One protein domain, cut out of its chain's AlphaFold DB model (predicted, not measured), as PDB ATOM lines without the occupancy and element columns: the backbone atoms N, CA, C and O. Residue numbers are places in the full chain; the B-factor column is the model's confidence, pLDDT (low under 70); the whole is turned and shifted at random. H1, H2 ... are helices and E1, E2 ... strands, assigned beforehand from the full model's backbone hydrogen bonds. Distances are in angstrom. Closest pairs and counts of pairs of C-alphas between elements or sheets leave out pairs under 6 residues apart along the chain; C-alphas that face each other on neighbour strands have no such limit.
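AT A GLANCE: This is residues 8 to 81 of the 281 residues of the protein "DNRLRE domain-containing protein" of Streptomyces sp. SID2999 (UniProt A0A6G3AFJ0). Three small antiparallel sheets make a loose, open arrangement: the three-stranded meander E1 E2 E3, each strand the antiparallel neighbour of the one before, is at one end, the hairpin E4 and E5 at the other. The long hairpin E6 and E7 reaches back from E5 toward E1, and the short helix H1 follows it, near E4. The printed part has 74 residues, mostly strand, with seven named strands and then one named helix along the chain. The radius of gyration of the C-alphas is 15.9 A, and the elongated outline spans 48 by 28 by 17 A.

HOW THE PARTS SIT: E1, residues 8 to 10, and E2, residues 16 to 19, form a hairpin, with N 9 and O 17 2.8 A apart, within hydrogen-bond range. E3, residues 25 to 29, pairs with E2 through N 18 and O 27, 2.8 A. E4, residues 34 to 39, is apart from E3 and forms a hairpin with E5, residues 46 to 49, where N 36 and O 47 are 2.8 A apart. E5 runs on into E6, residues 52 to 59, at 63 degrees. E6 bends by 61 degrees at residue 56; its closest C-alpha pair with E1 is Leu 56 and Arg 9, 7.6 A. E7, residues 62 to 69, is its hairpin partner, with N 55 and O 66 2.8 A apart. H1, residues 71 to 75, has its O i to N i+4 pair within hydrogen-bond range and is near E4.

IN THESE COORDINATES: E1 begins at C-alpha 8, (-21.108, -39.685, 19.200). E4 is 13.4 A long, E6 19.9 A and E7 22.5 A. H1 ends at C-alpha 75, (0.102, -41.362, -3.527).

THE WHOLE: The C-alphas farthest apart, those of Asp 22 and Pro 77, are 48.4 A apart. The printed part has no cut and no long link, and no printed residue is under pLDDT 70.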
ATOM      1  N   PRO A   8     -22.275 -39.043  19.784       87.12
ATOM      2  CA  PRO A   8     -21.108 -39.685  19.200       87.12
ATOM      3  C   PRO A   8     -19.830 -39.321  19.969       87.12
ATOM      4  O   PRO A   8     -19.651 -38.174  20.384       87.12
ATOM      5  N   ARG A   9     -18.913 -40.278  20.102       89.56
ATOM      6  CA  ARG A   9     -17.543 -40.082  20.597       89.56
ATOM      7  C   ARG A   9     -16.572 -40.953  19.804       89.56
ATOM      8  O   ARG A   9     -16.951 -42.028  19.351       89.56
ATOM      9  N   ILE A  10     -15.330 -40.502  19.667       90.06
ATOM     10  CA  ILE A  10     -14.241 -41.337  19.146       90.06
ATOM     11  C   ILE A  10     -13.648 -42.101  20.335       90.06
ATOM     12  O   ILE A  10     -13.339 -41.487  21.359       90.06
ATOM     13  N   ALA A  11     -13.578 -43.425  20.235       89.06
ATOM     14  CA  ALA A  11     -12.986 -44.303  21.237       89.06
ATOM     15  C   ALA A  11     -11.460 -44.419  21.056       89.06
ATOM     16  O   ALA A  11     -10.903 -43.971  20.053       89.06
ATOM     17  N   ASP A  12     -10.775 -45.000  22.045       87.50
ATOM     18  CA  ASP A  12      -9.307 -45.105  22.057       87.50
ATOM     19  C   ASP A  12      -8.761 -45.999  20.926       87.50
ATOM     20  O   ASP A  12      -7.606 -45.862  20.528       87.50
ATOM     21  N   ASP A  13      -9.592 -46.900  20.400       81.31
ATOM     22  CA  ASP A  13      -9.303 -47.775  19.259       81.31
ATOM     23  C   ASP A  13      -9.622 -47.134  17.894       81.31
ATOM     24  O   ASP A  13      -9.374 -47.747  16.857       81.31
ATOM     25  N   GLY A  14     -10.122 -45.893  17.878       82.25
ATOM     26  CA  GLY A  14     -10.463 -45.150  16.663       82.25
ATOM     27  C   GLY A  14     -11.894 -45.366  16.161       82.25
ATOM     28  O   GLY A  14     -12.301 -44.697  15.203       82.25
ATOM     29  N   ASP A  15     -12.677 -46.238  16.801       84.88
ATOM     30  CA  ASP A  15     -14.088 -46.432  16.476       84.88
ATOM     31  C   ASP A  15     -14.914 -45.189  16.846       84.88
ATOM     32  O   ASP A  15     -14.602 -44.452  17.787       84.88
ATOM     33  N   VAL A  16     -16.019 -44.953  16.129       83.44
ATOM     34  CA  VAL A  16     -17.040 -43.998  16.586       83.44
ATOM     35  C   VAL A  16     -18.122 -44.749  17.329       83.44
ATOM     36  O   VAL A  16     -18.891 -45.502  16.732       83.44
ATOM     37  N   GLU A  17     -18.241 -44.485  18.619       87.06
ATOM     38  CA  GLU A  17     -19.322 -44.996  19.445       87.06
ATOM     39  C   GLU A  17     -20.430 -43.962  19.603       87.06
ATOM     40  O   GLU A  17     -20.179 -42.774  19.802       87.06
ATOM     41  N   PHE A  18     -21.673 -44.424  19.580       83.31
ATOM     42  CA  PHE A  18     -22.860 -43.616  19.814       83.31
ATOM     43  C   PHE A  18     -23.458 -44.007  21.158       83.31
ATOM     44  O   PHE A  18     -24.020 -45.094  21.292       83.31
ATOM     45  N   THR A  19     -23.347 -43.135  22.158       88.56
ATOM     46  CA  THR A  19     -23.836 -43.414  23.512       88.56
ATOM     47  C   THR A  19     -25.228 -42.842  23.743       88.56
ATOM     48  O   THR A  19     -25.489 -41.687  23.403       88.56
ATOM     49  N   GLY A  20     -26.112 -43.627  24.355       84.50
ATOM     50  CA  GLY A  20     -27.414 -43.160  24.826       84.50
ATOM     51  C   GLY A  20     -27.319 -42.312  26.097       84.50
ATOM     52  O   GLY A  20     -26.253 -42.151  26.691       84.50
ATOM     53  N   ALA A  21     -28.461 -41.789  26.550       83.75
ATOM     54  CA  ALA A  21     -28.547 -40.976  27.767       83.75
ATOM     55  C   ALA A  21     -28.155 -41.729  29.057       83.75
ATOM     56  O   ALA A  21     -27.824 -41.100  30.057       83.75
ATOM     57  N   ASP A  22     -28.176 -43.066  29.041       85.75
ATOM     58  CA  ASP A  22     -27.717 -43.924  30.139       85.75
ATOM     59  C   ASP A  22     -26.196 -44.179  30.115       85.75
ATOM     60  O   ASP A  22     -25.688 -44.952  30.928       85.75
ATOM     61  N   GLY A  23     -25.472 -43.547  29.183       83.06
ATOM     62  CA  GLY A  23     -24.029 -43.686  29.002       83.06
ATOM     63  C   GLY A  23     -23.604 -44.981  28.308       83.06
ATOM     64  O   GLY A  23     -22.406 -45.217  28.165       83.06
ATOM     65  N   LYS A  24     -24.543 -45.829  27.867       86.00
ATOM     66  CA  LYS A  24     -24.218 -47.082  27.176       86.00
ATOM     67  C   LYS A  24     -24.070 -46.871  25.680       86.00
ATOM     68  O   LYS A  24     -24.791 -46.077  25.078       86.00
ATOM     69  N   VAL A  25     -23.171 -47.640  25.076       86.38
ATOM     70  CA  VAL A  25     -22.987 -47.688  23.624       86.38
ATOM     71  C   VAL A  25     -24.210 -48.341  22.986       86.38
ATOM     72  O   VAL A  25     -24.536 -49.492  23.275       86.38
ATOM     73  N   ALA A  26     -24.895 -47.592  22.130       80.62
ATOM     74  CA  ALA A  26     -26.058 -48.039  21.373       80.62
ATOM     75  C   ALA A  26     -25.690 -48.472  19.944       80.62
ATOM     76  O   ALA A  26     -26.371 -49.319  19.369       80.62
ATOM     77  N   ALA A  27     -24.630 -47.898  19.370       73.94
ATOM     78  CA  ALA A  27     -24.106 -48.261  18.056       73.94
ATOM     79  C   ALA A  27     -22.613 -47.933  17.951       73.94
ATOM     80  O   ALA A  27     -22.129 -47.028  18.631       73.94
ATOM     81  N   THR A  28     -21.922 -48.622  17.044       77.94
ATOM     82  CA  THR A  28     -20.503 -48.398  16.747       77.94
ATOM     83  C   THR A  28     -20.294 -48.353  15.238       77.94
ATOM     84  O   THR A  28     -20.847 -49.172  14.501       77.94
ATOM     85  N   VAL A  29     -19.497 -47.396  14.774       73.62
ATOM     86  CA  VAL A  29     -18.931 -47.368  13.424       73.62
ATOM     87  C   VAL A  29     -17.458 -47.743  13.551       73.62
ATOM     88  O   VAL A  29     -16.703 -46.946  14.112       73.62
ATOM     89  N   PRO A  30     -17.048 -48.914  13.029       75.94
ATOM     90  CA  PRO A  30     -15.663 -49.343  13.097       75.94
ATOM     91  C   PRO A  30     -14.714 -48.355  12.424       75.94
ATOM     92  O   PRO A  30     -15.060 -47.705  11.422       75.94
ATOM     93  N   HIS A  31     -13.498 -48.291  12.944       78.50
ATOM     94  CA  HIS A  31     -12.391 -47.589  12.333       78.50
ATOM     95  C   HIS A  31     -12.084 -48.184  10.956       78.50
ATOM     96  O   HIS A  31     -11.903 -49.395  10.791       78.50
ATOM     97  N   ALA A  32     -12.098 -47.336   9.931       75.44
ATOM     98  CA  ALA A  32     -11.801 -47.760   8.575       75.44
ATOM     99  C   ALA A  32     -10.289 -47.928   8.394       75.44
ATOM    100  O   ALA A  32      -9.483 -47.234   8.999       75.44
ATOM    101  N   TYR A  33      -9.917 -48.826   7.498       80.56
ATOM    102  CA  TYR A  33      -8.555 -49.006   7.007       80.56
ATOM    103  C   TYR A  33      -8.581 -48.855   5.500       80.56
ATOM    104  O   TYR A  33      -9.610 -49.162   4.928       80.56
ATOM    105  N   MET A  34      -7.482 -48.475   4.860       81.94
ATOM    106  CA  MET A  34      -7.265 -48.553   3.420       81.94
ATOM    107  C   MET A  34      -6.743 -49.934   2.990       81.94
ATOM    108  O   MET A  34      -6.046 -50.582   3.761       81.94
ATOM    109  N   GLU A  35      -7.020 -50.377   1.763       82.12
ATOM    110  CA  GLU A  35      -6.588 -51.643   1.165       82.12
ATOM    111  C   GLU A  35      -6.200 -51.467  -0.316       82.12
ATOM    112  O   GLU A  35      -6.881 -50.781  -1.085       82.12
ATOM    113  N   ASP A  36      -5.075 -52.067  -0.705       84.94
ATOM    114  CA  ASP A  36      -4.524 -52.103  -2.063       84.94
ATOM    115  C   ASP A  36      -5.206 -53.212  -2.888       84.94
ATOM    116  O   ASP A  36      -5.401 -54.324  -2.407       84.94
ATOM    117  N   SER A  37      -5.551 -52.962  -4.153       85.31
ATOM    118  CA  SER A  37      -6.088 -54.009  -5.040       85.31
ATOM    119  C   SER A  37      -5.036 -54.968  -5.583       85.31
ATOM    120  O   SER A  37      -5.390 -55.954  -6.238       85.31
ATOM    121  N   ARG A  38      -3.744 -54.725  -5.336       85.81
ATOM    122  CA  ARG A  38      -2.720 -55.745  -5.525       85.81
ATOM    123  C   ARG A  38      -2.877 -56.797  -4.434       85.81
ATOM    124  O   ARG A  38      -2.456 -56.603  -3.300       85.81
ATOM    125  N   ILE A  39      -3.434 -57.934  -4.830       88.19
ATOM    126  CA  ILE A  39      -3.608 -59.087  -3.953       88.19
ATOM    127  C   ILE A  39      -2.279 -59.825  -3.777       88.19
ATOM    128  O   ILE A  39      -1.676 -60.273  -4.760       88.19
ATOM    129  N   ASP A  40      -1.838 -59.981  -2.528       86.56
ATOM    130  CA  ASP A  40      -0.750 -60.895  -2.199       86.56
ATOM    131  C   ASP A  40      -1.207 -62.335  -2.444       86.56
ATOM    132  O   ASP A  40      -2.253 -62.787  -1.976       86.56
ATOM    133  N   ARG A  41      -0.407 -63.090  -3.200       90.25
ATOM    134  CA  ARG A  41      -0.790 -64.439  -3.633       90.25
ATOM    135  C   ARG A  41      -0.931 -65.415  -2.462       90.25
ATOM    136  O   ARG A  41      -1.622 -66.423  -2.603       90.25
ATOM    137  N   ARG A  42      -0.221 -65.187  -1.356       90.00
ATOM    138  CA  ARG A  42      -0.173 -66.118  -0.229       90.00
ATOM    139  C   ARG A  42      -1.321 -65.878   0.744       90.00
ATOM    140  O   ARG A  42      -1.889 -66.866   1.205       90.00
ATOM    141  N   SER A  43      -1.644 -64.625   1.058       90.25
ATOM    142  CA  SER A  43      -2.772 -64.282   1.935       90.25
ATOM    143  C   SER A  43      -4.108 -64.250   1.194       90.25
ATOM    144  O   SER A  43      -5.124 -64.625   1.770       90.25
ATOM    145  N   GLY A  44      -4.117 -63.839  -0.078       86.38
ATOM    146  CA  GLY A  44      -5.345 -63.505  -0.800       86.38
ATOM    147  C   GLY A  44      -5.902 -62.116  -0.463       86.38
ATOM    148  O   GLY A  44      -6.943 -61.751  -1.005       86.38
ATOM    149  N   ASP A  45      -5.199 -61.340   0.365       83.44
ATOM    150  CA  ASP A  45      -5.571 -59.986   0.788       83.44
ATOM    151  C   ASP A  45      -4.719 -58.913   0.091       83.44
ATOM    152  O   ASP A  45      -3.605 -59.174  -0.378       83.44
ATOM    153  N   GLY A  46      -5.236 -57.684   0.064       84.56
ATOM    154  CA  GLY A  46      -4.469 -56.499  -0.305       84.56
ATOM    155  C   GLY A  46      -3.576 -56.000   0.830       84.56
ATOM    156  O   GLY A  46      -3.812 -56.293   2.004       84.56
ATOM    157  N   ALA A  47      -2.563 -55.194   0.508       87.50
ATOM    158  CA  ALA A  47      -1.840 -54.442   1.535       87.50
ATOM    159  C   ALA A  47      -2.805 -53.466   2.228       87.50
ATOM    160  O   ALA A  47      -3.489 -52.711   1.540       87.50
ATOM    161  N   ARG A  48      -2.860 -53.472   3.566       86.56
ATOM    162  CA  ARG A  48      -3.760 -52.614   4.352       86.56
ATOM    163  C   ARG A  48      -3.008 -51.520   5.104       86.56
ATOM    164  O   ARG A  48      -1.877 -51.736   5.531       86.56
ATOM    165  N   SER A  49      -3.649 -50.373   5.302       85.19
ATOM    166  CA  SER A  49      -3.180 -49.293   6.177       85.19
ATOM    167  C   SER A  49      -4.328 -48.798   7.045       85.19
ATOM    168  O   SER A  49      -5.395 -48.499   6.533       85.19
ATOM    169  N   HIS A  50      -4.127 -48.695   8.355       84.81
ATOM    170  CA  HIS A  50      -5.143 -48.181   9.282       84.81
ATOM    171  C   HIS A  50      -5.054 -46.659   9.465       84.81
ATOM    172  O   HIS A  50      -5.723 -46.104  10.324       84.81
ATOM    173  N   GLU A  51      -4.251 -45.961   8.663       87.88
ATOM    174  CA  GLU A  51      -4.053 -44.515   8.784       87.88
ATOM    175  C   GLU A  51      -5.238 -43.731   8.182       87.88
ATOM    176  O   GLU A  51      -5.119 -43.026   7.183       87.88
ATOM    177  N   VAL A  52      -6.426 -43.887   8.774       82.12
ATOM    178  CA  VAL A  52      -7.636 -43.118   8.457       82.12
ATOM    179  C   VAL A  52      -8.033 -42.313   9.687       82.12
ATOM    180  O   VAL A  52      -8.439 -42.849  10.709       82.12
ATOM    181  N   ARG A  53      -7.954 -40.992   9.625       87.38
ATOM    182  CA  ARG A  53      -8.342 -40.115  10.726       87.38
ATOM    183  C   ARG A  53      -9.846 -39.868  10.728       87.38
ATOM    184  O   ARG A  53     -10.412 -39.440   9.727       87.38
ATOM    185  N   TYR A  54     -10.488 -40.068  11.870       86.44
ATOM    186  CA  TYR A  54     -11.888 -39.703  12.090       86.44
ATOM    187  C   TYR A  54     -11.987 -38.359  12.826       86.44
ATOM    188  O   TYR A  54     -11.209 -38.068  13.733       86.44
ATOM    189  N   GLU A  55     -12.947 -37.526  12.434       88.81
ATOM    190  CA  GLU A  55     -13.272 -36.252  13.078       88.81
ATOM    191  C   GLU A  55     -14.797 -36.102  13.159       88.81
ATOM    192  O   GLU A  55     -15.493 -36.122  12.141       88.81
ATOM    193  N   LEU A  56     -15.333 -35.929  14.368       89.06
ATOM    194  CA  LEU A  56     -16.736 -35.554  14.553       89.06
ATOM    195  C   LEU A  56     -16.893 -34.063  14.254       89.06
ATOM    196  O   LEU A  56     -16.219 -33.222  14.843       89.06
ATOM    197  N   THR A  57     -17.784 -33.737  13.329       87.75
ATOM    198  CA  THR A  57     -18.013 -32.378  12.839       87.75
ATOM    199  C   THR A  57     -19.510 -32.118  12.657       87.75
ATOM    200  O   THR A  57     -20.348 -32.976  12.944       87.75
ATOM    201  N   THR A  58     -19.870 -30.925  12.199       80.81
ATOM    202  CA  THR A  58     -21.247 -30.573  11.845       80.81
ATOM    203  C   THR A  58     -21.302 -30.031  10.425       80.81
ATOM    204  O   THR A  58     -20.433 -29.273   9.995       80.81
ATOM    205  N   VAL A  59     -22.328 -30.431   9.675       75.12
ATOM    206  CA  VAL A  59     -22.589 -29.939   8.315       75.12
ATOM    207  C   VAL A  59     -24.060 -29.572   8.220       75.12
ATOM    208  O   VAL A  59     -24.923 -30.395   8.505       75.12
ATOM    209  N   ASP A  60     -24.344 -28.322   7.852       79.62
ATOM    210  CA  ASP A  60     -25.699 -27.749   7.826       79.62
ATOM    211  C   ASP A  60     -26.443 -27.849   9.174       79.62
ATOM    212  O   ASP A  60     -27.663 -27.982   9.215       79.62
ATOM    213  N   GLY A  61     -25.704 -27.804  10.289       79.06
ATOM    214  CA  GLY A  61     -26.258 -27.936  11.643       79.06
ATOM    215  C   GLY A  61     -26.517 -29.376  12.098       79.06
ATOM    216  O   GLY A  61     -26.880 -29.577  13.253       79.06
ATOM    217  N   GLU A  62     -26.278 -30.370  11.240       75.69
ATOM    218  CA  GLU A  62     -26.452 -31.790  11.555       75.69
ATOM    219  C   GLU A  62     -25.116 -32.453  11.940       75.69
ATOM    220  O   GLU A  62     -24.078 -32.124  11.349       75.69
ATOM    221  N   PRO A  63     -25.108 -33.414  12.887       76.25
ATOM    222  CA  PRO A  63     -23.926 -34.207  13.208       76.25
ATOM    223  C   PRO A  63     -23.406 -34.996  12.004       76.25
ATOM    224  O   PRO A  63     -24.158 -35.680  11.297       76.25
ATOM    225  N   ALA A  64     -22.093 -34.932  11.819       78.19
ATOM    226  CA  ALA A  64     -21.362 -35.520  10.712       78.19
ATOM    227  C   ALA A  64     -20.068 -36.182  11.207       78.19
ATOM    228  O   ALA A  64     -19.418 -35.697  12.130       78.19
ATOM    229  N   LEU A  65     -19.655 -37.265  10.552       77.62
ATOM    230  CA  LEU A  65     -18.305 -37.818  10.680       77.62
ATOM    231  C   LEU A  65     -17.527 -37.434   9.429       77.62
ATOM    232  O   LEU A  65     -17.996 -37.681   8.325       77.62
ATOM    233  N   ARG A  66     -16.353 -36.835   9.596       77.62
ATOM    234  CA  ARG A  66     -15.357 -36.678   8.541       77.62
ATOM    235  C   ARG A  66     -14.327 -37.790   8.694       77.62
ATOM    236  O   ARG A  66     -13.787 -37.991   9.775       77.62
ATOM    237  N   MET A  67     -14.061 -38.487   7.600       77.19
ATOM    238  CA  MET A  67     -12.998 -39.486   7.492       77.19
ATOM    239  C   MET A  67     -11.897 -38.907   6.602       77.19
ATOM    240  O   MET A  67     -12.222 -38.353   5.548       77.19
ATOM    241  N   THR A  68     -10.640 -39.009   7.024       79.31
ATOM    242  CA  THR A  68      -9.472 -38.529   6.283       79.31
ATOM    243  C   THR A  68      -8.422 -39.633   6.151       79.31
ATOM    244  O   THR A  68      -7.770 -39.963   7.131       79.31
ATOM    245  N   ALA A  69      -8.276 -40.225   4.975       79.94
ATOM    246  CA  ALA A  69      -7.284 -41.242   4.656       79.94
ATOM    247  C   ALA A  69      -5.877 -40.635   4.503       79.94
ATOM    248  O   ALA A  69      -5.718 -39.474   4.119       79.94
ATOM    249  N   ASP A  70      -4.846 -41.421   4.814       83.69
ATOM    250  CA  ASP A  70      -3.456 -41.002   4.658       83.69
ATOM    251  C   ASP A  70      -3.089 -40.807   3.183       83.69
ATOM    252  O   ASP A  70      -3.141 -41.722   2.355       83.69
ATOM    253  N   ARG A  71      -2.696 -39.572   2.870       80.38
ATOM    254  CA  ARG A  71      -2.375 -39.155   1.515       80.38
ATOM    255  C   ARG A  71      -1.087 -39.792   1.012       80.38
ATOM    256  O   ARG A  71      -1.037 -40.149  -0.162       80.38
ATOM    257  N   ASP A  72      -0.098 -39.981   1.880       85.25
ATOM    258  CA  ASP A  72       1.192 -40.542   1.486       85.25
ATOM    259  C   ASP A  72       1.032 -42.014   1.088       85.25
ATOM    260  O   ASP A  72       1.556 -42.440   0.057       85.25
ATOM    261  N   TRP A  73       0.223 -42.780   1.831       83.25
ATOM    262  CA  TRP A  73      -0.126 -44.147   1.446       83.25
ATOM    263  C   TRP A  73      -0.871 -44.211   0.109       83.25
ATOM    264  O   TRP A  73      -0.626 -45.134  -0.666       83.25
ATOM    265  N   LEU A  74      -1.767 -43.256  -0.174       76.56
ATOM    266  CA  LEU A  74      -2.542 -43.207  -1.421       76.56
ATOM    267  C   LEU A  74      -1.703 -42.783  -2.638       76.56
ATOM    268  O   LEU A  74      -1.930 -43.281  -3.745       76.56
ATOM    269  N   ASP A  75      -0.755 -41.871  -2.453       76.81
ATOM    270  CA  ASP A  75       0.102 -41.362  -3.527       76.81
ATOM    271  C   ASP A  75       1.328 -42.260  -3.793       76.81
ATOM    272  O   ASP A  75       2.084 -42.012  -4.736       76.81
ATOM    273  N   ASP A  76       1.504 -43.334  -3.016       81.62
ATOM    274  CA  ASP A  76       2.555 -44.327  -3.229       81.62
ATOM    275  C   ASP A  76       2.409 -44.986  -4.626       81.62
ATOM    276  O   ASP A  76       1.373 -45.585  -4.944       81.62
ATOM    277  N   PRO A  77       3.440 -44.899  -5.493       80.81
ATOM    278  CA  PRO A  77       3.379 -45.398  -6.867       80.81
ATOM    279  C   PRO A  77       3.216 -46.918  -6.960       80.81
ATOM    280  O   PRO A  77       2.874 -47.433  -8.029       80.81
ATOM    281  N   GLU A  78       3.455 -47.660  -5.877       84.56
ATOM    282  CA  GLU A  78       3.199 -49.090  -5.844       84.56
ATOM    283  C   GLU A  78       1.709 -49.418  -5.711       84.56
ATOM    284  O   GLU A  78       1.345 -50.559  -5.993       84.56
ATOM    285  N   ARG A  79       0.832 -48.487  -5.331       84.50
ATOM    286  CA  ARG A  79      -0.582 -48.798  -5.069       84.50
ATOM    287  C   ARG A  79      -1.338 -49.155  -6.339       84.50
ATOM    288  O   ARG A  79      -1.265 -48.465  -7.358       84.50
ATOM    289  N   VAL A  80      -2.135 -50.219  -6.267       84.31
ATOM    290  CA  VAL A  80      -3.071 -50.598  -7.325       84.31
ATOM    291  C   VAL A  80      -4.485 -50.293  -6.861       84.31
ATOM    292  O   VAL A  80      -4.961 -50.785  -5.844       84.31
ATOM    293  N   TYR A  81      -5.194 -49.499  -7.653       81.69
ATOM    294  CA  TYR A  81      -6.601 -49.201  -7.420       81.69
ATOM    295  C   TYR A  81      -7.488 -50.130  -8.253       81.69
ATOM    296  O   TYR A  81      -7.120 -50.465  -9.387       81.69
TER     297      TYR A  81